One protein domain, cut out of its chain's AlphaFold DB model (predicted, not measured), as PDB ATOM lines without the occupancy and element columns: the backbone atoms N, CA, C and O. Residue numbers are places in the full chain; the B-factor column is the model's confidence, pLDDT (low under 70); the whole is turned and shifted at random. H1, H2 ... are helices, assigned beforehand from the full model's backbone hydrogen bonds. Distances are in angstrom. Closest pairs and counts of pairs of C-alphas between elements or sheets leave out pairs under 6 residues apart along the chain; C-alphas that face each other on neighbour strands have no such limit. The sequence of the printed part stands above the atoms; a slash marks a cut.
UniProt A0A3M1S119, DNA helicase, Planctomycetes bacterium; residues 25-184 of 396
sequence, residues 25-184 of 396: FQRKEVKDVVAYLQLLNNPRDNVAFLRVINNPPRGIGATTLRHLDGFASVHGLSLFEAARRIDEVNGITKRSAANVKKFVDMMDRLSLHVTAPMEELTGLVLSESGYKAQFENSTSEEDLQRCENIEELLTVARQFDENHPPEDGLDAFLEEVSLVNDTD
ATOM      1  N   PHE A  25      95.530 125.299 128.028       84.50
ATOM      2  CA  PHE A  25      96.547 125.110 126.985       84.50
ATOM      3  C   PHE A  25      96.442 123.778 126.237       84.50
ATOM      4  O   PHE A  25      97.048 123.599 125.180       84.50
ATOM      5  N   GLN A  26      95.621 122.856 126.733       84.12
ATOM      6  CA  GLN A  26      95.366 121.575 126.092       84.12
ATOM      7  C   GLN A  26      94.225 121.641 125.061       84.12
ATOM      8  O   GLN A  26      94.066 120.721 124.249       84.12
ATOM      9  N   ARG A  27      93.446 122.729 125.051       88.00
ATOM     10  CA  ARG A  27      92.344 122.939 124.103       88.00
ATOM     11  C   ARG A  27      92.860 123.028 122.672       88.00
ATOM     12  O   ARG A  27      93.933 123.572 122.414       88.00
ATOM     13  N   LYS A  28      92.091 122.486 121.722       91.75
ATOM     14  CA  LYS A  28      92.535 122.329 120.328       91.75
ATOM     15  C   LYS A  28      92.942 123.668 119.713       91.75
ATOM     16  O   LYS A  28      94.026 123.765 119.153       91.75
ATOM     17  N   GLU A  29      92.090 124.673 119.851       93.06
ATOM     18  CA  GLU A  29      92.287 126.017 119.320       93.06
ATOM     19  C   GLU A  29      93.476 126.743 119.943       93.06
ATOM     20  O   GLU A  29      94.217 127.412 119.228       93.06
ATOM     21  N   VAL A  30      93.722 126.542 121.239       93.38
ATOM     22  CA  VAL A  30      94.886 127.116 121.921       93.38
ATOM     23  C   VAL A  30      96.162 126.438 121.428       93.38
ATOM     24  O   VAL A  30      97.085 127.119 120.991       93.38
ATOM     25  N   LYS A  31      96.193 125.100 121.383       93.75
ATOM     26  CA  LYS A  31      97.337 124.345 120.850       93.75
ATOM     27  C   LYS A  31      97.642 124.662 119.388       93.75
ATOM     28  O   LYS A  31      98.800 124.622 118.992       93.75
ATOM     29  N   ASP A  32      96.623 124.914 118.569       96.00
ATOM     30  CA  ASP A  32      96.823 125.259 117.162       96.00
ATOM     31  C   ASP A  32      97.535 126.613 117.030       96.00
ATOM     32  O   ASP A  32      98.479 126.717 116.253       96.00
ATOM     33  N   VAL A  33      97.142 127.621 117.818       96.44
ATOM     34  CA  VAL A  33      97.812 128.935 117.841       96.44
ATOM     35  C   VAL A  33      99.217 128.831 118.435       96.44
ATOM     36  O   VAL A  33     100.164 129.347 117.848       96.44
ATOM     37  N   VAL A  34      99.385 128.101 119.541       95.75
ATOM     38  CA  VAL A  34     100.705 127.848 120.143       95.75
ATOM     39  C   VAL A  34     101.633 127.139 119.155       95.75
ATOM     40  O   VAL A  34     102.803 127.488 119.074       95.75
ATOM     41  N   ALA A  35     101.131 126.224 118.325       97.12
ATOM     42  CA  ALA A  35     101.949 125.573 117.305       97.12
ATOM     43  C   ALA A  35     102.426 126.528 116.195       97.12
ATOM     44  O   ALA A  35     103.495 126.311 115.628       97.12
ATOM     45  N   TYR A  36     101.693 127.606 115.890       97.62
ATOM     46  CA  TYR A  36     102.218 128.648 114.997       97.62
ATOM     47  C   TYR A  36     103.405 129.359 115.640       97.62
ATOM     48  O   TYR A  36     104.429 129.542 114.986       97.62
ATOM     49  N   LEU A  37     103.276 129.714 116.921       96.88
ATOM     50  CA  LEU A  37     104.337 130.349 117.702       96.88
ATOM     51  C   LEU A  37     105.565 129.431 117.830       96.88
ATOM     52  O   LEU A  37     106.684 129.872 117.592       96.88
ATOM     53  N   GLN A  38     105.361 128.135 118.086       96.50
ATOM     54  CA  GLN A  38     106.428 127.126 118.117       96.50
ATOM     55  C   GLN A  38     107.155 127.009 116.778       96.50
ATOM     56  O   GLN A  38     108.379 126.934 116.760       96.50
ATOM     57  N   LEU A  39     106.429 127.024 115.655       96.94
ATOM     58  CA  LEU A  39     107.047 126.956 114.330       96.94
ATOM     59  C   LEU A  39     107.820 128.237 113.977       96.94
ATOM     60  O   LEU A  39     108.837 128.158 113.292       96.94
ATOM     61  N   LEU A  40     107.346 129.405 114.429       96.00
ATOM     62  CA  LEU A  40     108.077 130.671 114.298       96.00
ATOM     63  C   LEU A  40     109.372 130.650 115.110       96.00
ATOM     64  O   LEU A  40     110.404 131.085 114.607       96.00
ATOM     65  N   ASN A  41     109.308 130.105 116.324       95.50
ATOM     66  CA  ASN A  41     110.457 129.989 117.209       95.50
ATOM     67  C   ASN A  41     111.484 128.966 116.700       95.50
ATOM     68  O   ASN A  41     112.682 129.223 116.621       95.50
ATOM     69  N   ASN A  42     110.997 127.795 116.289       95.12
ATOM     70  CA  ASN A  42     111.805 126.701 115.774       95.12
ATOM     71  C   ASN A  42     111.276 126.215 114.410       95.12
ATOM     72  O   ASN A  42     110.474 125.278 114.341       95.12
ATOM     73  N   PRO A  43     111.813 126.746 113.293       94.50
ATOM     74  CA  PRO A  43     111.454 126.314 111.938       94.50
ATOM     75  C   PRO A  43     111.801 124.849 111.605       94.50
ATOM     76  O   PRO A  43     111.498 124.364 110.509       94.50
ATOM     77  N   ARG A  44     112.481 124.129 112.508       95.75
ATOM     78  CA  ARG A  44     112.775 122.695 112.365       95.75
ATOM     79  C   ARG A  44     111.738 121.801 113.055       95.75
ATOM     80  O   ARG A  44     111.844 120.582 112.937       95.75
ATOM     81  N   ASP A  45     110.737 122.369 113.731       96.56
ATOM     82  CA  ASP A  45     109.669 121.605 114.377       96.56
ATOM     83  C   ASP A  45     108.651 121.066 113.353       96.56
ATOM     84  O   ASP A  45     107.700 121.728 112.924       96.56
ATOM     85  N   ASN A  46     108.845 119.802 112.970       96.19
ATOM     86  CA  ASN A  46     107.957 119.095 112.051       96.19
ATOM     87  C   ASN A  46     106.564 118.824 112.650       96.19
ATOM     88  O   ASN A  46     105.592 118.725 111.897       96.19
ATOM     89  N   VAL A  47     106.442 118.706 113.976       95.44
ATOM     90  CA  VAL A  47     105.163 118.431 114.652       95.44
ATOM     91  C   VAL A  47     104.292 119.683 114.623       95.44
ATOM     92  O   VAL A  47     103.131 119.610 114.205       95.44
ATOM     93  N   ALA A  48     104.870 120.833 114.977       96.31
ATOM     94  CA  ALA A  48     104.215 122.128 114.854       96.31
ATOM     95  C   ALA A  48     103.809 122.402 113.398       96.31
ATOM     96  O   ALA A  48     102.643 122.703 113.129       96.31
ATOM     97  N   PHE A  49     104.715 122.177 112.437       97.62
ATOM     98  CA  PHE A  49     104.434 122.334 111.005       97.62
ATOM     99  C   PHE A  49     103.220 121.522 110.535       97.62
ATOM    100  O   PHE A  49     102.300 122.075 109.924       97.62
ATOM    101  N   LEU A  50     103.187 120.217 110.828       96.38
ATOM    102  CA  LEU A  50     102.082 119.340 110.423       96.38
ATOM    103  C   LEU A  50     100.752 119.754 111.058       96.38
ATOM    104  O   LEU A  50      99.697 119.580 110.442       96.38
ATOM    105  N   ARG A  51     100.797 120.328 112.264       96.12
ATOM    106  CA  ARG A  51      99.614 120.820 112.963       96.12
ATOM    107  C   ARG A  51      99.023 122.069 112.314       96.12
ATOM    108  O   ARG A  51      97.800 122.160 112.207       96.12
ATOM    109  N   VAL A  52      99.856 123.009 111.867       96.94
ATOM    110  CA  VAL A  52      99.387 124.335 111.423       96.94
ATOM    111  C   VAL A  52      99.196 124.469 109.916       96.94
ATOM    112  O   VAL A  52      98.351 125.254 109.478       96.94
ATOM    113  N   ILE A  53      99.905 123.682 109.097       96.56
ATOM    114  CA  ILE A  53      99.895 123.833 107.630       96.56
ATOM    115  C   ILE A  53      98.483 123.799 107.029       96.56
ATOM    116  O   ILE A  53      98.181 124.548 106.098       96.56
ATOM    117  N   ASN A  54      97.585 122.984 107.585       94.81
ATOM    118  CA  ASN A  54      96.210 122.845 107.101       94.81
ATOM    119  C   ASN A  54      95.146 123.229 108.147       94.81
ATOM    120  O   ASN A  54      93.995 122.826 107.997       94.81
ATOM    121  N   ASN A  55      95.522 124.010 109.167       93.88
ATOM    122  CA  ASN A  55      94.609 124.601 110.149       93.88
ATOM    123  C   ASN A  55      94.834 126.127 110.219       93.88
ATOM    124  O   ASN A  55      95.821 126.556 110.817       93.88
ATOM    125  N   PRO A  56      93.969 126.969 109.616       94.44
ATOM    126  CA  PRO A  56      92.716 126.629 108.927       94.44
ATOM    127  C   PRO A  56      92.924 125.841 107.614       94.44
ATOM    128  O   PRO A  56      94.042 125.804 107.093       94.44
ATOM    129  N   PRO A  57      91.871 125.217 107.043       93.75
ATOM    130  CA  PRO A  57      91.983 124.418 105.822       93.75
ATOM    131  C   PRO A  57      92.540 125.210 104.627       93.75
ATOM    132  O   PRO A  57      91.922 126.159 104.147       93.75
ATOM    133  N   ARG A  58      93.681 124.771 104.079       94.44
ATOM    134  CA  ARG A  58      94.357 125.392 102.914       94.44
ATOM    135  C   ARG A  58      94.293 124.545 101.646       94.44
ATOM    136  O   ARG A  58      94.900 124.878 100.629       94.44
ATOM    137  N   GLY A  59      93.567 123.428 101.677       92.25
ATOM    138  CA  GLY A  59      93.496 122.496 100.548       92.25
ATOM    139  C   GLY A  59      94.829 121.790 100.276       92.25
ATOM    140  O   GLY A  59      95.145 121.488  99.122       92.25
ATOM    141  N   ILE A  60      95.624 121.560 101.324       94.06
ATOM    142  CA  ILE A  60      96.868 120.787 101.274       94.06
ATOM    143  C   ILE A  60      96.530 119.372 101.750       94.06
ATOM    144  O   ILE A  60      96.209 119.153 102.914       94.06
ATOM    145  N   GLY A  61      96.510 118.415 100.820       92.94
ATOM    146  CA  GLY A  61      96.081 117.042 101.096       92.94
ATOM    147  C   GLY A  61      97.194 116.149 101.649       92.94
ATOM    148  O   GLY A  61      98.381 116.433 101.490       92.94
ATOM    149  N   ALA A  62      96.807 114.997 102.205       93.81
ATOM    150  CA  ALA A  62      97.737 114.008 102.760       93.81
ATOM    151  C   ALA A  62      98.765 113.482 101.740       93.81
ATOM    152  O   ALA A  62      99.885 113.140 102.103       93.81
ATOM    153  N   THR A  63      98.414 113.416 100.450       94.69
ATOM    154  CA  THR A  63      99.357 113.026  99.387       94.69
ATOM    155  C   THR A  63     100.458 114.068  99.200       94.69
ATOM    156  O   THR A  63     101.622 113.702  99.089       94.69
ATOM    157  N   THR A  64     100.112 115.358  99.234       95.44
ATOM    158  CA  THR A  64     101.084 116.459  99.170       95.44
ATOM    159  C   THR A  64     102.045 116.402 100.351       95.44
ATOM    160  O   THR A  64     103.249 116.495 100.147       95.44
ATOM    161  N   LEU A  65     101.522 116.182 101.563       95.44
ATOM    162  CA  LEU A  65     102.346 116.044 102.765       95.44
ATOM    163  C   LEU A  65     103.281 114.830 102.685       95.44
ATOM    164  O   LEU A  65     104.444 114.959 103.031       95.44
ATOM    165  N   ARG A  66     102.826 113.687 102.149       96.31
ATOM    166  CA  ARG A  66     103.692 112.513 101.929       96.31
ATOM    167  C   ARG A  66     104.818 112.770 100.927       96.31
ATOM    168  O   ARG A  66     105.936 112.326 101.154       96.31
ATOM    169  N   HIS A  67     104.542 113.463  99.821       96.38
ATOM    170  CA  HIS A  67     105.595 113.831  98.865       96.38
ATOM    171  C   HIS A  67     106.607 114.799  99.484       96.38
ATOM    172  O   HIS A  67     107.808 114.643  99.273       96.38
ATOM    173  N   LEU A  68     106.119 115.760 100.272       96.00
ATOM    174  CA  LEU A  68     106.956 116.711 100.993       96.00
ATOM    175  C   LEU A  68     107.852 116.018 102.028       96.00
ATOM    176  O   LEU A  68     109.049 116.274 102.059       96.00
ATOM    177  N   ASP A  69     107.284 115.110 102.820       95.94
ATOM    178  CA  ASP A  69     107.988 114.320 103.835       95.94
ATOM    179  C   ASP A  69     109.051 113.397 103.221       95.94
ATOM    180  O   ASP A  69     110.192 113.340 103.686       95.94
ATOM    181  N   GLY A  70     108.726 112.749 102.097       96.19
ATOM    182  CA  GLY A  70     109.689 111.954 101.335       96.19
ATOM    183  C   GLY A  70     110.862 112.790 100.813       96.19
ATOM    184  O   GLY A  70     112.014 112.374 100.927       96.19
ATOM    185  N   PHE A  71     110.594 113.988 100.285       97.06
ATOM    186  CA  PHE A  71     111.644 114.911  99.847       97.06
ATOM    187  C   PHE A  71     112.499 115.404 101.022       97.06
ATOM    188  O   PHE A  71     113.726 115.369 100.945       97.06
ATOM    189  N   ALA A  72     111.864 115.807 102.126       96.56
ATOM    190  CA  ALA A  72     112.548 116.248 103.337       96.56
ATOM    191  C   ALA A  72     113.507 115.168 103.865       96.56
ATOM    192  O   ALA A  72     114.676 115.449 104.123       96.56
ATOM    193  N   SER A  73     113.043 113.915 103.912       95.50
ATOM    194  CA  SER A  73     113.823 112.761 104.372       95.50
ATOM    195  C   SER A  73     115.050 112.481 103.500       95.50
ATOM    196  O   SER A  73     116.137 112.252 104.022       95.50
ATOM    197  N   VAL A  74     114.902 112.525 102.169       96.00
ATOM    198  CA  VAL A  74     116.012 112.275 101.227       96.00
ATOM    199  C   VAL A  74     117.086 113.362 101.313       96.00
ATOM    200  O   VAL A  74     118.271 113.070 101.165       96.00
ATOM    201  N   HIS A  75     116.682 114.608 101.560       95.12
ATOM    202  CA  HIS A  75     117.586 115.756 101.589       95.12
ATOM    203  C   HIS A  75     118.053 116.157 102.998       95.12
ATOM    204  O   HIS A  75     118.847 117.088 103.115       95.12
ATOM    205  N   GLY A  76     117.590 115.476 104.052       94.25
ATOM    206  CA  GLY A  76     117.928 115.805 105.442       94.25
ATOM    207  C   GLY A  76     117.411 117.178 105.891       94.25
ATOM    208  O   GLY A  76     118.074 117.857 106.673       94.25
ATOM    209  N   LEU A  77     116.261 117.604 105.364       96.50
ATOM    210  CA  LEU A  77     115.647 118.910 105.624       96.50
ATOM    211  C   LEU A  77     114.503 118.795 106.638       96.50
ATOM    212  O   LEU A  77     113.890 117.734 106.771       96.50
ATOM    213  N   SER A  78     114.157 119.897 107.307       96.62
ATOM    214  CA  SER A  78     112.857 119.992 107.987       96.62
ATOM    215  C   SER A  78     111.710 120.067 106.971       96.62
ATOM    216  O   SER A  78     111.908 120.416 105.802       96.62
ATOM    217  N   LEU A  79     110.480 119.781 107.401       96.88
ATOM    218  CA  LEU A  79     109.302 119.914 106.540       96.88
ATOM    219  C   LEU A  79     109.093 121.361 106.075       96.88
ATOM    220  O   LEU A  79     108.660 121.582 104.944       96.88
ATOM    221  N   PHE A  80     109.441 122.343 106.909       97.12
ATOM    222  CA  PHE A  80     109.358 123.756 106.548       97.12
ATOM    223  C   PHE A  80     110.435 124.157 105.525       97.12
ATOM    224  O   PHE A  80     110.138 124.841 104.544       97.12
ATOM    225  N   GLU A  81     111.667 123.663 105.676       96.38
ATOM    226  CA  GLU A  81     112.741 123.836 104.684       96.38
ATOM    227  C   GLU A  81     112.384 123.173 103.341       96.38
ATOM    228  O   GLU A  81     112.571 123.766 102.276       96.38
ATOM    229  N   ALA A  82     111.804 121.971 103.375       96.62
ATOM    230  CA  ALA A  82     111.283 121.301 102.187       96.62
ATOM    231  C   ALA A  82     110.128 122.093 101.546       96.62
ATOM    232  O   ALA A  82     110.049 122.188 100.321       96.62
ATOM    233  N   ALA A  83     109.258 122.711 102.352       96.75
ATOM    234  CA  ALA A  83     108.154 123.540 101.868       96.75
ATOM    235  C   ALA A  83     108.644 124.810 101.154       96.75
ATOM    236  O   ALA A  83     108.049 125.211 100.154       96.75
ATOM    237  N   ARG A  84     109.760 125.407 101.594       96.25
ATOM    238  CA  ARG A  84     110.428 126.505 100.868       96.25
ATOM    239  C   ARG A  84     110.935 126.074  99.487       96.25
ATOM    240  O   ARG A  84     110.977 126.887  98.568       96.25
ATOM    241  N   ARG A  85     111.260 124.789  99.311       96.06
ATOM    242  CA  ARG A  85     111.745 124.185  98.054       96.06
ATOM    243  C   ARG A  85     110.672 123.380  97.320       96.06
ATOM    244  O   ARG A  85     110.983 122.468  96.560       96.06
ATOM    245  N   ILE A  86     109.397 123.722  97.512       95.88
ATOM    246  CA  ILE A  86     108.264 122.942  96.990       95.88
ATOM    247  C   ILE A  86     108.283 122.727  95.468       95.88
ATOM    248  O   ILE A  86     107.735 121.738  94.990       95.88
ATOM    249  N   ASP A  87     108.918 123.621  94.703       93.81
ATOM    250  CA  ASP A  87     109.041 123.490  93.243       93.81
ATOM    251  C   ASP A  87     109.939 122.323  92.810       93.81
ATOM    252  O   ASP A  87     109.817 121.839  91.687       93.81
ATOM    253  N   GLU A  88     110.825 121.861  93.693       94.62
ATOM    254  CA  GLU A  88     111.717 120.724  93.452       94.62
ATOM    255  C   GLU A  88     111.061 119.381  93.818       94.62
ATOM    256  O   GLU A  88     111.575 118.311  93.484       94.62
ATOM    257  N   VAL A  89     109.910 119.418  94.498       93.25
ATOM    258  CA  VAL A  89     109.227 118.224  94.993       93.25
ATOM    259  C   VAL A  89     108.362 117.606  93.895       93.25
ATOM    260  O   VAL A  89     107.312 118.125  93.504       93.25
ATOM    261  N   ASN A  90     108.775 116.433  93.422       90.94
ATOM    262  CA  ASN A  90     108.040 115.679  92.410       90.94
ATOM    263  C   ASN A  90     106.717 115.109  92.953       90.94
ATOM    264  O   ASN A  90     106.624 114.675  94.100       90.94
ATOM    265  N   GLY A  91     105.691 115.043  92.097       89.38
ATOM    266  CA  GLY A  91     104.394 114.433  92.434       89.38
ATOM    267  C   GLY A  91     103.370 115.382  93.071       89.38
ATOM    268  O   GLY A  91     102.253 114.965  93.374       89.38
ATOM    269  N   ILE A  92     103.702 116.668  93.224       93.62
ATOM    270  CA  ILE A  92     102.792 117.683  93.767       93.62
ATOM    271  C   ILE A  92     102.104 118.458  92.637       93.62
ATOM    272  O   ILE A  92     102.722 118.899  91.670       93.62
ATOM    273  N   THR A  93     100.785 118.647  92.751       94.06
ATOM    274  CA  THR A  93     100.031 119.448  91.776       94.06
ATOM    275  C   THR A  93     100.407 120.929  91.871       94.06
ATOM    276  O   THR A  93     100.636 121.445  92.966       94.06
ATOM    277  N   LYS A  94     100.358 121.663  90.749       93.94
ATOM    278  CA  LYS A  94     100.615 123.120  90.731       93.94
ATOM    279  C   LYS A  94      99.760 123.891  91.745       93.94
ATOM    280  O   LYS A  94     100.236 124.840  92.359       93.94
ATOM    281  N   ARG A  95      98.505 123.468  91.947       93.94
ATOM    282  CA  ARG A  95      97.588 124.073  92.926       93.94
ATOM    283  C   ARG A  95      98.070 123.858  94.362       93.94
ATOM    284  O   ARG A  95      98.107 124.810  95.130       93.94
ATOM    285  N   SER A  96      98.440 122.628  94.718       94.56
ATOM    286  CA  SER A  96      98.954 122.321  96.055       94.56
ATOM    287  C   SER A  96     100.286 123.018  96.324       94.56
ATOM    288  O   SER A  96     100.444 123.583  97.399       94.56
ATOM    289  N   ALA A  97     101.196 123.057  95.343       96.00
ATOM    290  CA  ALA A  97     102.457 123.785  95.463       96.00
ATOM    291  C   ALA A  97     102.226 125.285  95.712       96.00
ATOM    292  O   ALA A  97     102.819 125.858  96.621       96.00
ATOM    293  N   ALA A  98     101.297 125.910  94.980       96.88
ATOM    294  CA  ALA A  98     100.929 127.309  95.203       96.88
ATOM    295  C   ALA A  98     100.335 127.560  96.601       96.88
ATOM    296  O   ALA A  98     100.607 128.594  97.205       96.88
ATOM    297  N   ASN A  99      99.540 126.628  97.137       96.81
ATOM    298  CA  ASN A  99      98.989 126.751  98.490       96.81
ATOM    299  C   ASN A  99     100.069 126.614  99.573       96.81
ATOM    300  O   ASN A  99     100.030 127.352 100.552       96.81
ATOM    301  N   VAL A 100     101.042 125.713  99.382       96.94
ATOM    302  CA  VAL A 100     102.205 125.587 100.277       96.94
ATOM    303  C   VAL A 100     103.051 126.861 100.239       96.94
ATOM    304  O   VAL A 100     103.376 127.382 101.299       96.94
ATOM    305  N   LYS A 101     103.324 127.424  99.052       97.19
ATOM    306  CA  LYS A 101     104.040 128.707  98.919       97.19
ATOM    307  C   LYS A 101     103.370 129.828  99.698       97.19
ATOM    308  O   LYS A 101     104.021 130.464 100.506       97.19
ATOM    309  N   LYS A 102     102.053 129.996  99.546       97.12
ATOM    310  CA  LYS A 102     101.298 131.009 100.303       97.12
ATOM    311  C   LYS A 102     101.445 130.857 101.817       97.12
ATOM    312  O   LYS A 102     101.483 131.861 102.520       97.12
ATOM    313  N   PHE A 103     101.485 129.620 102.314       97.62
ATOM    314  CA  PHE A 103     101.714 129.345 103.732       97.62
ATOM    315  C   PHE A 103     103.144 129.711 104.150       97.62
ATOM    316  O   PHE A 103     103.320 130.385 105.159       97.62
ATOM    317  N   VAL A 104     104.148 129.321 103.362       97.31
ATOM    318  CA  VAL A 104     105.553 129.680 103.604       97.31
ATOM    319  C   VAL A 104     105.736 131.197 103.601       97.31
ATOM    320  O   VAL A 104     106.247 131.733 104.574       97.31
ATOM    321  N   ASP A 105     105.219 131.897 102.588       97.31
ATOM    322  CA  ASP A 105     105.299 133.359 102.478       97.31
ATOM    323  C   ASP A 105     104.674 134.061 103.694       97.31
ATOM    324  O   ASP A 105     105.121 135.127 104.106       97.31
ATOM    325  N   MET A 106     103.604 133.491 104.253       97.25
ATOM    326  CA  MET A 106     102.953 133.993 105.464       97.25
ATOM    327  C   MET A 106     103.821 133.777 106.705       97.25
ATOM    328  O   MET A 106     104.025 134.719 107.461       97.25
ATOM    329  N   MET A 107     104.366 132.576 106.899       97.50
ATOM    330  CA  MET A 107     105.278 132.302 108.016       97.50
ATOM    331  C   MET A 107     106.547 133.160 107.936       97.50
ATOM    332  O   MET A 107     107.001 133.675 108.952       97.50
ATOM    333  N   ASP A 108     107.080 133.369 106.731       95.56
ATOM    334  CA  ASP A 108     108.251 134.214 106.499       95.56
ATOM    335  C   ASP A 108     107.954 135.686 106.829       95.56
ATOM    336  O   ASP A 108     108.785 136.334 107.462       95.56
ATOM    337  N   ARG A 109     106.762 136.211 106.504       96.06
ATOM    338  CA  ARG A 109     106.350 137.555 106.958       96.06
ATOM    339  C   ARG A 109     106.206 137.637 108.474       96.06
ATOM    340  O   ARG A 109     106.746 138.559 109.074       96.06
ATOM    341  N   LEU A 110     105.530 136.669 109.091       96.12
ATOM    342  CA  LEU A 110     105.348 136.619 110.544       96.12
ATOM    343  C   LEU A 110     106.687 136.521 111.291       96.12
ATOM    344  O   LEU A 110     106.837 137.113 112.356       96.12
ATOM    345  N   SER A 111     107.687 135.850 110.708       94.56
ATOM    346  CA  SER A 111     109.027 135.742 111.296       94.56
ATOM    347  C   SER A 111     109.752 137.085 111.445       94.56
ATOM    348  O   SER A 111     110.660 137.198 112.257       94.56
ATOM    349  N   LEU A 112     109.328 138.128 110.721       94.00
ATOM    350  CA  LEU A 112     109.869 139.483 110.875       94.00
ATOM    351  C   LEU A 112     109.383 140.176 112.159       94.00
ATOM    352  O   LEU A 112     109.941 141.200 112.539       94.00
ATOM    353  N   HIS A 113     108.356 139.627 112.815       92.81
ATOM    354  CA  HIS A 113     107.709 140.197 113.998       92.81
ATOM    355  C   HIS A 113     107.973 139.390 115.279       92.81
ATOM    356  O   HIS A 113     107.330 139.641 116.290       92.81
ATOM    357  N   VAL A 114     108.912 138.437 115.275       91.38
ATOM    358  CA  VAL A 114     109.192 137.578 116.450       91.38
ATOM    359  C   VAL A 114     109.690 138.336 117.683       91.38
ATOM    360  O   VAL A 114     109.579 137.822 118.786       91.38
ATOM    361  N   THR A 115     110.206 139.555 117.507       89.31
ATOM    362  CA  THR A 115     110.631 140.445 118.603       89.31
ATOM    363  C   THR A 115     109.546 141.439 119.027       89.31
ATOM    364  O   THR A 115     109.817 142.339 119.821       89.31
ATOM    365  N   ALA A 116     108.354 141.376 118.428       91.50
ATOM    366  CA  ALA A 116     107.216 142.178 118.864       91.50
ATOM    367  C   ALA A 116     106.668 141.628 120.196       91.50
ATOM    368  O   ALA A 116     106.893 140.455 120.501       91.50
ATOM    369  N   PRO A 117     105.914 142.434 120.968       93.12
ATOM    370  CA  PRO A 117     105.180 141.937 122.128       93.12
ATOM    371  C   PRO A 117     104.326 140.713 121.772       93.12
ATOM    372  O   PRO A 117     103.771 140.627 120.670       93.12
ATOM    373  N   MET A 118     104.195 139.767 122.697       93.88
ATOM    374  CA  MET A 118     103.486 138.511 122.480       93.88
ATOM    375  C   MET A 118     102.020 138.715 122.114       93.88
ATOM    376  O   MET A 118     101.498 137.956 121.289       93.88
ATOM    377  N   GLU A 119     101.340 139.721 122.673       93.81
ATOM    378  CA  GLU A 119      99.966 140.051 122.276       93.81
ATOM    379  C   GLU A 119      99.901 140.454 120.797       93.81
ATOM    380  O   GLU A 119      99.031 139.978 120.058       93.81
ATOM    381  N   GLU A 120     100.847 141.281 120.345       93.81
ATOM    382  CA  GLU A 120     100.933 141.737 118.957       93.81
ATOM    383  C   GLU A 120     101.260 140.571 118.018       93.81
ATOM    384  O   GLU A 120     100.528 140.340 117.052       93.81
ATOM    385  N   LEU A 121     102.293 139.782 118.327       95.50
ATOM    386  CA  LEU A 121     102.693 138.625 117.526       95.50
ATOM    387  C   LEU A 121     101.559 137.596 117.413       95.50
ATOM    388  O   LEU A 121     101.244 137.124 116.318       95.50
ATOM    389  N   THR A 122     100.895 137.281 118.526       96.00
ATOM    390  CA  THR A 122      99.759 136.349 118.541       96.00
ATOM    391  C   THR A 122      98.581 136.905 117.734       96.00
ATOM    392  O   THR A 122      97.944 136.172 116.972       96.00
ATOM    393  N   GLY A 123      98.309 138.209 117.832       95.31
ATOM    394  CA  GLY A 123      97.302 138.891 117.017       95.31
ATOM    395  C   GLY A 123      97.614 138.849 115.514       95.31
ATOM    396  O   GLY A 123      96.725 138.575 114.696       95.31
ATOM    397  N   LEU A 124      98.879 139.050 115.135       96.12
ATOM    398  CA  LEU A 124      99.356 138.928 113.755       96.12
ATOM    399  C   LEU A 124      99.198 137.496 113.237       96.12
ATOM    400  O   LEU A 124      98.635 137.294 112.161       96.12
ATOM    401  N   VAL A 125      99.584 136.490 114.026       97.06
ATOM    402  CA  VAL A 125      99.378 135.072 113.689       97.06
ATOM    403  C   VAL A 125      97.901 134.783 113.426       97.06
ATOM    404  O   VAL A 125      97.565 134.184 112.404       97.06
ATOM    405  N   LEU A 126      96.996 135.215 114.305       95.62
ATOM    406  CA  LEU A 126      95.556 134.965 114.170       95.62
ATOM    407  C   LEU A 126      94.943 135.628 112.930       95.62
ATOM    408  O   LEU A 126      94.079 135.027 112.281       95.62
ATOM    409  N   SER A 127      95.383 136.846 112.609       94.00
ATOM    410  CA  SER A 127      94.881 137.625 111.476       94.00
ATOM    411  C   SER A 127      95.450 137.150 110.134       94.00
ATOM    412  O   SER A 127      94.672 136.883 109.218       94.00
ATOM    413  N   GLU A 128      96.768 136.959 110.016       95.00
ATOM    414  CA  GLU A 128      97.410 136.506 108.773       95.00
ATOM    415  C   GLU A 128      97.075 135.052 108.430       95.00
ATOM    416  O   GLU A 128      96.865 134.717 107.261       95.00
ATOM    417  N   SER A 129      96.984 134.174 109.435       95.38
ATOM    418  CA  SER A 129      96.632 132.768 109.201       95.38
ATOM    419  C   SER A 129      95.177 132.572 108.788       95.38
ATOM    420  O   SER A 129      94.865 131.553 108.167       95.38
ATOM    421  N   GLY A 130      94.297 133.516 109.140       93.81
ATOM    422  CA  GLY A 130      92.848 133.375 109.034       93.81
ATOM    423  C   GLY A 130      92.248 132.407 110.062       93.81
ATOM    424  O   GLY A 130      91.103 131.987 109.896       93.81
ATOM    425  N   TYR A 131      92.996 132.025 111.107       94.00
ATOM    426  CA  TYR A 131      92.542 131.038 112.091       94.00
ATOM    427  C   TYR A 131      91.340 131.533 112.903       94.00
ATOM    428  O   TYR A 131      90.392 130.778 113.093       94.00
ATOM    429  N   LYS A 132      91.330 132.802 113.339       90.12
ATOM    430  CA  LYS A 132      90.174 133.376 114.056       90.12
ATOM    431  C   LYS A 132      88.961 133.528 113.126       90.12
ATOM    432  O   LYS A 132      87.850 133.129 113.473       90.12
ATOM    433  N   ALA A 133      89.195 134.007 111.904       90.62
ATOM    434  CA  ALA A 133      88.155 134.283 110.911       90.62
ATOM    435  C   ALA A 133      87.304 133.054 110.530       90.62
ATOM    436  O   ALA A 133      86.158 133.209 110.108       90.62
ATOM    437  N   GLN A 134      87.827 131.830 110.697       88.44
ATOM    438  CA  GLN A 134      87.073 130.602 110.416       88.44
ATOM    439  C   GLN A 134      85.900 130.370 111.392       88.44
ATOM    440  O   GLN A 134      84.977 129.631 111.059       88.44
ATOM    441  N   PHE A 135      85.925 131.008 112.568       89.38
ATOM    442  CA  PHE A 135      84.921 130.847 113.624       89.38
ATOM    443  C   PHE A 135      84.035 132.089 113.817       89.38
ATOM    444  O   PHE A 135      82.901 131.960 114.268       89.38
ATOM    445  N   GLU A 136      84.501 133.283 113.431       81.44
ATOM    446  CA  GLU A 136      83.834 134.570 113.719       81.44
ATOM    447  C   GLU A 136      82.395 134.693 113.193       81.44
ATOM    448  O   GLU A 136      81.580 135.385 113.798       81.44
ATOM    449  N   ASN A 137      82.064 134.018 112.088       81.62
ATOM    450  CA  ASN A 137      80.726 134.069 111.481       81.62
ATOM    451  C   ASN A 137      79.847 132.854 111.823       81.62
ATOM    452  O   ASN A 137      78.746 132.720 111.283       81.62
ATOM    453  N   SER A 138      80.328 131.945 112.672       87.06
ATOM    454  CA  SER A 138      79.566 130.765 113.069       87.06
ATOM    455  C   SER A 138      78.553 131.114 114.157       87.06
ATOM    456  O   SER A 138      78.848 131.843 115.101       87.06
ATOM    457  N   THR A 139      77.346 130.563 114.049       83.75
ATOM    458  CA  THR A 139      76.325 130.639 115.106       83.75
ATOM    459  C   THR A 139      76.400 129.458 116.073       83.75
ATOM    460  O   THR A 139      75.558 129.348 116.959       83.75
ATOM    461  N   SER A 140      77.350 128.539 115.872       90.94
ATOM    462  CA  SER A 140      77.543 127.380 116.743       90.94
ATOM    463  C   SER A 140      78.100 127.815 118.094       90.94
ATOM    464  O   SER A 140      79.079 128.559 118.152       90.94
ATOM    465  N   GLU A 141      77.523 127.310 119.186       83.25
ATOM    466  CA  GLU A 141      78.034 127.553 120.539       83.25
ATOM    467  C   GLU A 141      79.488 127.090 120.696       83.25
ATOM    468  O   GLU A 141      80.282 127.787 121.322       83.25
ATOM    469  N   GLU A 142      79.870 125.979 120.058       86.62
ATOM    470  CA  GLU A 142      81.251 125.487 120.093       86.62
ATOM    471  C   GLU A 142      82.239 126.464 119.448       86.62
ATOM    472  O   GLU A 142      83.325 126.687 119.977       86.62
ATOM    473  N   ASP A 143      81.884 127.056 118.306       89.94
ATOM    474  CA  ASP A 143      82.770 127.988 117.598       89.94
ATOM    475  C   ASP A 143      82.861 129.329 118.324       89.94
ATOM    476  O   ASP A 143      83.937 129.924 118.397       89.94
ATOM    477  N   LEU A 144      81.758 129.769 118.935       86.38
ATOM    478  CA  LEU A 144      81.758 130.921 119.830       86.38
ATOM    479  C   LEU A 144      82.686 130.676 121.027       86.38
ATOM    480  O   LEU A 144      83.492 131.544 121.355       86.38
ATOM    481  N   GLN A 145      82.655 129.477 121.616       86.06
ATOM    482  CA  GLN A 145      83.562 129.112 122.702       86.06
ATOM    483  C   GLN A 145      85.031 129.072 122.251       86.06
ATOM    484  O   GLN A 145      85.909 129.509 122.994       86.06
ATOM    485  N   ARG A 146      85.315 128.593 121.029       90.88
ATOM    486  CA  ARG A 146      86.668 128.625 120.443       90.88
ATOM    487  C   ARG A 146      87.171 130.059 120.282       90.88
ATOM    488  O   ARG A 146      88.302 130.343 120.664       90.88
ATOM    489  N   CYS A 147      86.335 130.967 119.775       90.25
ATOM    490  CA  CYS A 147      86.663 132.393 119.695       90.25
ATOM    491  C   CYS A 147      86.998 132.980 121.070       90.25
ATOM    492  O   CYS A 147      88.005 133.668 121.209       90.25
ATOM    493  N   GLU A 148      86.200 132.671 122.092       87.94
ATOM    494  CA  GLU A 148      86.455 133.135 123.460       87.94
ATOM    495  C   GLU A 148      87.776 132.604 124.022       87.94
ATOM    496  O   GLU A 148      88.515 133.343 124.669       87.94
ATOM    497  N   ASN A 149      88.118 131.345 123.738       89.75
ATOM    498  CA  ASN A 149      89.384 130.754 124.173       89.75
ATOM    499  C   ASN A 149      90.592 131.401 123.475       89.75
ATOM    500  O   ASN A 149      91.623 131.620 124.108       89.75
ATOM    501  N   ILE A 150      90.455 131.762 122.197       92.44
ATOM    502  CA  ILE A 150      91.475 132.509 121.445       92.44
ATOM    503  C   ILE A 150      91.654 133.929 122.013       92.44
ATOM    504  O   ILE A 150      92.776 134.416 122.129       92.44
ATOM    505  N   GLU A 151      90.570 134.603 122.393       90.50
ATOM    506  CA  GLU A 151      90.632 135.939 123.006       90.50
ATOM    507  C   GLU A 151      91.227 135.915 124.422       90.50
ATOM    508  O   GLU A 151      91.931 136.845 124.828       90.50
ATOM    509  N   GLU A 152      90.993 134.836 125.167       88.75
ATOM    510  CA  GLU A 152      91.686 134.583 126.429       88.75
ATOM    511  C   GLU A 152      93.191 134.391 126.195       88.75
ATOM    512  O   GLU A 152      93.978 134.964 126.941       88.75
ATOM    513  N   LEU A 153      93.612 133.684 125.136       92.06
ATOM    514  CA  LEU A 153      95.035 133.522 124.806       92.06
ATOM    515  C   LEU A 153      95.726 134.866 124.522       92.06
ATOM    516  O   LEU A 153      96.841 135.082 124.983       92.06
ATOM    517  N   LEU A 154      95.057 135.803 123.843       92.62
ATOM    518  CA  LEU A 154      95.577 137.170 123.676       92.62
ATOM    519  C   LEU A 154      95.717 137.906 125.014       92.62
ATOM    520  O   LEU A 154      96.654 138.670 125.218       92.62
ATOM    521  N   THR A 155      94.801 137.652 125.951       87.69
ATOM    522  CA  THR A 155      94.887 138.213 127.305       87.69
ATOM    523  C   THR A 155      96.056 137.606 128.089       87.69
ATOM    524  O   THR A 155      96.719 138.335 128.820       87.69
ATOM    525  N   VAL A 156      96.352 136.312 127.903       88.88
ATOM    526  CA  VAL A 156      97.565 135.664 128.445       88.88
ATOM    527  C   VAL A 156      98.814 136.344 127.896       88.88
ATOM    528  O   VAL A 156      99.687 136.722 128.665       88.88
ATOM    529  N   ALA A 157      98.874 136.521 126.577       91.62
ATOM    530  CA  ALA A 157     100.015 137.120 125.904       91.62
ATOM    531  C   ALA A 157     100.279 138.557 126.392       91.62
ATOM    532  O   ALA A 157     101.415 138.899 126.690       91.62
ATOM    533  N   ARG A 158      99.226 139.361 126.603       90.69
ATOM    534  CA  ARG A 158      99.370 140.703 127.193       90.69
ATOM    535  C   ARG A 158      99.910 140.669 128.620       90.69
ATOM    536  O   ARG A 158     100.786 141.447 128.965       90.69
ATOM    537  N   GLN A 159      99.373 139.788 129.463       86.31
ATOM    538  CA  GLN A 159      99.839 139.653 130.849       86.31
ATOM    539  C   GLN A 159     101.295 139.190 130.912       86.31
ATOM    540  O   GLN A 159     102.027 139.578 131.819       86.31
ATOM    541  N   PHE A 160     101.718 138.369 129.954       89.69
ATOM    542  CA  PHE A 160     103.116 138.004 129.802       89.69
ATOM    543  C   PHE A 160     103.975 139.233 129.468       89.69
ATOM    544  O   PHE A 160     104.958 139.475 130.167       89.69
ATOM    545  N   ASP A 161     103.554 140.042 128.489       90.50
ATOM    546  CA  ASP A 161     104.241 141.277 128.076       90.50
ATOM    547  C   ASP A 161     104.335 142.324 129.204       90.50
ATOM    548  O   ASP A 161     105.278 143.109 129.253       90.50
ATOM    549  N   GLU A 162     103.372 142.356 130.131       86.94
ATOM    550  CA  GLU A 162     103.414 143.241 131.307       86.94
ATOM    551  C   GLU A 162     104.508 142.842 132.312       86.94
ATOM    552  O   GLU A 162     105.050 143.701 133.010       86.94
ATOM    553  N   ASN A 163     104.831 141.547 132.391       81.44
ATOM    554  CA  ASN A 163     105.767 140.989 133.369       81.44
ATOM    555  C   ASN A 163     107.172 140.742 132.802       81.44
ATOM    556  O   ASN A 163     108.113 140.568 133.577       81.44
ATOM    557  N   HIS A 164     107.325 140.746 131.476       79.44
ATOM    558  CA  HIS A 164     108.580 140.441 130.798       79.44
ATOM    559  C   HIS A 164     108.987 141.571 129.846       79.44
ATOM    560  O   HIS A 164     108.153 142.102 129.113       79.44
ATOM    561  N   PRO A 165     110.273 141.963 129.820       71.25
ATOM    562  CA  PRO A 165     110.770 142.860 128.787       71.25
ATOM    563  C   PRO A 165     110.671 142.198 127.393       71.25
ATOM    564  O   PRO A 165     110.703 140.974 127.302       71.25
ATOM    565  N   PRO A 166     110.597 142.976 126.296       65.88
ATOM    566  CA  PRO A 166     110.354 142.435 124.948       65.88
ATOM    567  C   PRO A 166     111.473 141.541 124.388       65.88
ATOM    568  O   PRO A 166     111.265 140.833 123.404       65.88
ATOM    569  N   GLU A 167     112.677 141.613 124.955       64.25
ATOM    570  CA  GLU A 167     113.838 140.854 124.485       64.25
ATOM    571  C   GLU A 167     113.660 139.364 124.848       64.25
ATOM    572  O   GLU A 167     113.460 139.029 126.011       64.25
ATOM    573  N   ASP A 168     113.684 138.488 123.834       66.62
ATOM    574  CA  ASP A 168     113.450 137.029 123.904       66.62
ATOM    575  C   ASP A 168     112.061 136.583 124.423       66.62
ATOM    576  O   ASP A 168     111.884 135.473 124.933       66.62
ATOM    577  N   GLY A 169     111.031 137.417 124.225       84.62
ATOM    578  CA  GLY A 169     109.669 137.155 124.708       84.62
ATOM    579  C   GLY A 169     109.015 135.871 124.172       84.62
ATOM    580  O   GLY A 169     108.289 135.208 124.909       84.62
ATOM    581  N   LEU A 170     109.289 135.472 122.923       91.31
ATOM    582  CA  LEU A 170     108.694 134.268 122.324       91.31
ATOM    583  C   LEU A 170     109.198 132.971 122.972       91.31
ATOM    584  O   LEU A 170     108.392 132.087 123.266       91.31
ATOM    585  N   ASP A 171     110.508 132.861 123.195       91.31
ATOM    586  CA  ASP A 171     111.120 131.697 123.841       91.31
ATOM    587  C   ASP A 171     110.594 131.538 125.271       91.31
ATOM    588  O   ASP A 171     110.060 130.485 125.628       91.31
ATOM    589  N   ALA A 172     110.661 132.616 126.057       89.81
ATOM    590  CA  ALA A 172     110.204 132.626 127.443       89.81
ATOM    591  C   ALA A 172     108.690 132.361 127.564       89.81
ATOM    592  O   ALA A 172     108.263 131.594 128.429       89.81
ATOM    593  N   PHE A 173     107.873 132.907 126.659       91.75
ATOM    594  CA  PHE A 173     106.437 132.623 126.632       91.75
ATOM    595  C   PHE A 173     106.151 131.142 126.370       91.75
ATOM    596  O   PHE A 173     105.309 130.536 127.034       91.75
ATOM    597  N   LEU A 174     106.845 130.531 125.405       92.12
ATOM    598  CA  LEU A 174     106.672 129.112 125.096       92.12
ATOM    599  C   LEU A 174     107.160 128.206 126.237       92.12
ATOM    600  O   LEU A 174     106.571 127.141 126.449       92.12
ATOM    601  N   GLU A 175     108.187 128.619 126.983       87.94
ATOM    602  CA  GLU A 175     108.638 127.930 128.197       87.94
ATOM    603  C   GLU A 175     107.564 127.980 129.295       87.94
ATOM    604  O   GLU A 175     107.181 126.930 129.817       87.94
ATOM    605  N   GLU A 176     106.990 129.157 129.571       84.38
ATOM    606  CA  GLU A 176     105.911 129.316 130.557       84.38
ATOM    607  C   GLU A 176     104.680 128.473 130.184       84.38
ATOM    608  O   GLU A 176     104.150 127.726 131.011       84.38
ATOM    609  N   VAL A 177     104.269 128.496 128.913       86.25
ATOM    610  CA  VAL A 177     103.170 127.656 128.405       86.25
ATOM    611  C   VAL A 177     103.467 126.159 128.571       86.25
ATOM    612  O   VAL A 177     102.553 125.370 128.837       86.25
ATOM    613  N   SER A 178     104.722 125.740 128.409       78.75
ATOM    614  CA  SER A 178     105.119 124.334 128.557       78.75
ATOM    615  C   SER A 178     105.099 123.892 130.023       78.75
ATOM    616  O   SER A 178     104.548 122.833 130.324       78.75
ATOM    617  N   LEU A 179     105.587 124.734 130.940       73.38
ATOM    618  CA  LEU A 179     105.559 124.480 132.385       73.38
ATOM    619  C   LEU A 179     104.134 124.298 132.913       73.38
ATOM    620  O   LEU A 179     103.887 123.396 133.710       73.38
ATOM    621  N   VAL A 180     103.184 125.114 132.440       66.94
ATOM    622  CA  VAL A 180     101.769 124.976 132.821       66.94
ATOM    623  C   VAL A 180     101.196 123.632 132.372       66.94
ATOM    624  O   VAL A 180     100.515 122.968 133.153       66.94
ATOM    625  N   ASN A 181     101.524 123.189 131.156       61.69
ATOM    626  CA  ASN A 181     101.020 121.928 130.611       61.69
ATOM    627  C   ASN A 181     101.527 120.678 131.349       61.69
ATOM    628  O   ASN A 181     100.777 119.707 131.454       61.69
ATOM    629  N   ASP A 182     102.772 120.670 131.833       52.56
ATOM    630  CA  ASP A 182     103.370 119.477 132.450       52.56
ATOM    631  C   ASP A 182     102.808 119.180 133.851       52.56
ATOM    632  O   ASP A 182     102.678 118.016 134.238       52.56
ATOM    633  N   THR A 183     102.391 120.207 134.595       48.91
ATOM    634  CA  THR A 183     101.755 120.052 135.919       48.91
ATOM    635  C   THR A 183     100.332 119.492 135.885       48.91
ATOM    636  O   THR A 183      99.852 119.017 136.913       48.91
ATOM    637  N   ASP A 184      99.659 119.483 134.734       50.19
ATOM    638  CA  ASP A 184      98.292 118.950 134.623       50.19
ATOM    639  C   ASP A 184      98.251 117.411 134.492       50.19
ATOM    640  O   ASP A 184      97.185 116.804 134.614       50.19
TER     641      ASP A 184
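AT A GLANCE: This is residues 25 to 184 of the 396 residues of the protein "DNA helicase" of Planctomycetes bacterium (UniProt A0A3M1S119). The longest helix, H8, makes one end of a body of crossed helices and H3 with H4 the other; H1 is in the middle, and the helical hairpin of H5 and H6 runs along one side. H9 packs across H1 near H8. The printed part has 160 residues with nine named helices, H1 to H9 in chain order, and no named strand: all helix. It is compact, with a radius of gyration of the C-alphas of 16.3 A and spans of 47 by 39 by 30 A.

IN THESE COORDINATES: H8, residues 141 to 163, is 33.4 A long, from C-alpha 141 at (78.034, 127.553, 120.539). H5, residues 94 to 113, measures 29.7 A, and H9, residues 169 to 184, 23.6 A, ending at (98.292, 118.950, 134.623). H1 is residues 28 to 41, H2 46 to 52, H3 62 to 75, H4 79 to 84, H6 118 to 129 and H7 133 to 136.

HOW THE PARTS SIT: H8 touches H6, closest at the C-alphas of Glu 119 and Ala 157, 4.7 A apart. H7 touches H8 at Phe 135 and Asp 143, C-alphas 5.3 A apart. The hub, H1, touches H2, H5, H6, H8 and H9; its closest C-alphas to H2 are Ala 35 and Ala 48, 4.8 A. H5 and H6 run opposite ways at a shallow tilt of 17 degrees. H4 touches H3, about perpendicular at 90 degrees, with C-alphas 72 and 82 closest, 5.3 A. H1 and H3 are apart. Every O i to N i+4 pair is within hydrogen-bond range in H1, H2, H3, H4, H6 and H8, against 14 of 16 in H5 and 10 of 12 in H9; H7 is too short for such a pair.

THE WHOLE: The farthest C-alphas, Gly 91 and Asn 163, are 48.8 A apart. The printed part has no cut, and no link is long. Residues 166 to 168 and 180 to 184 have pLDDT under 70.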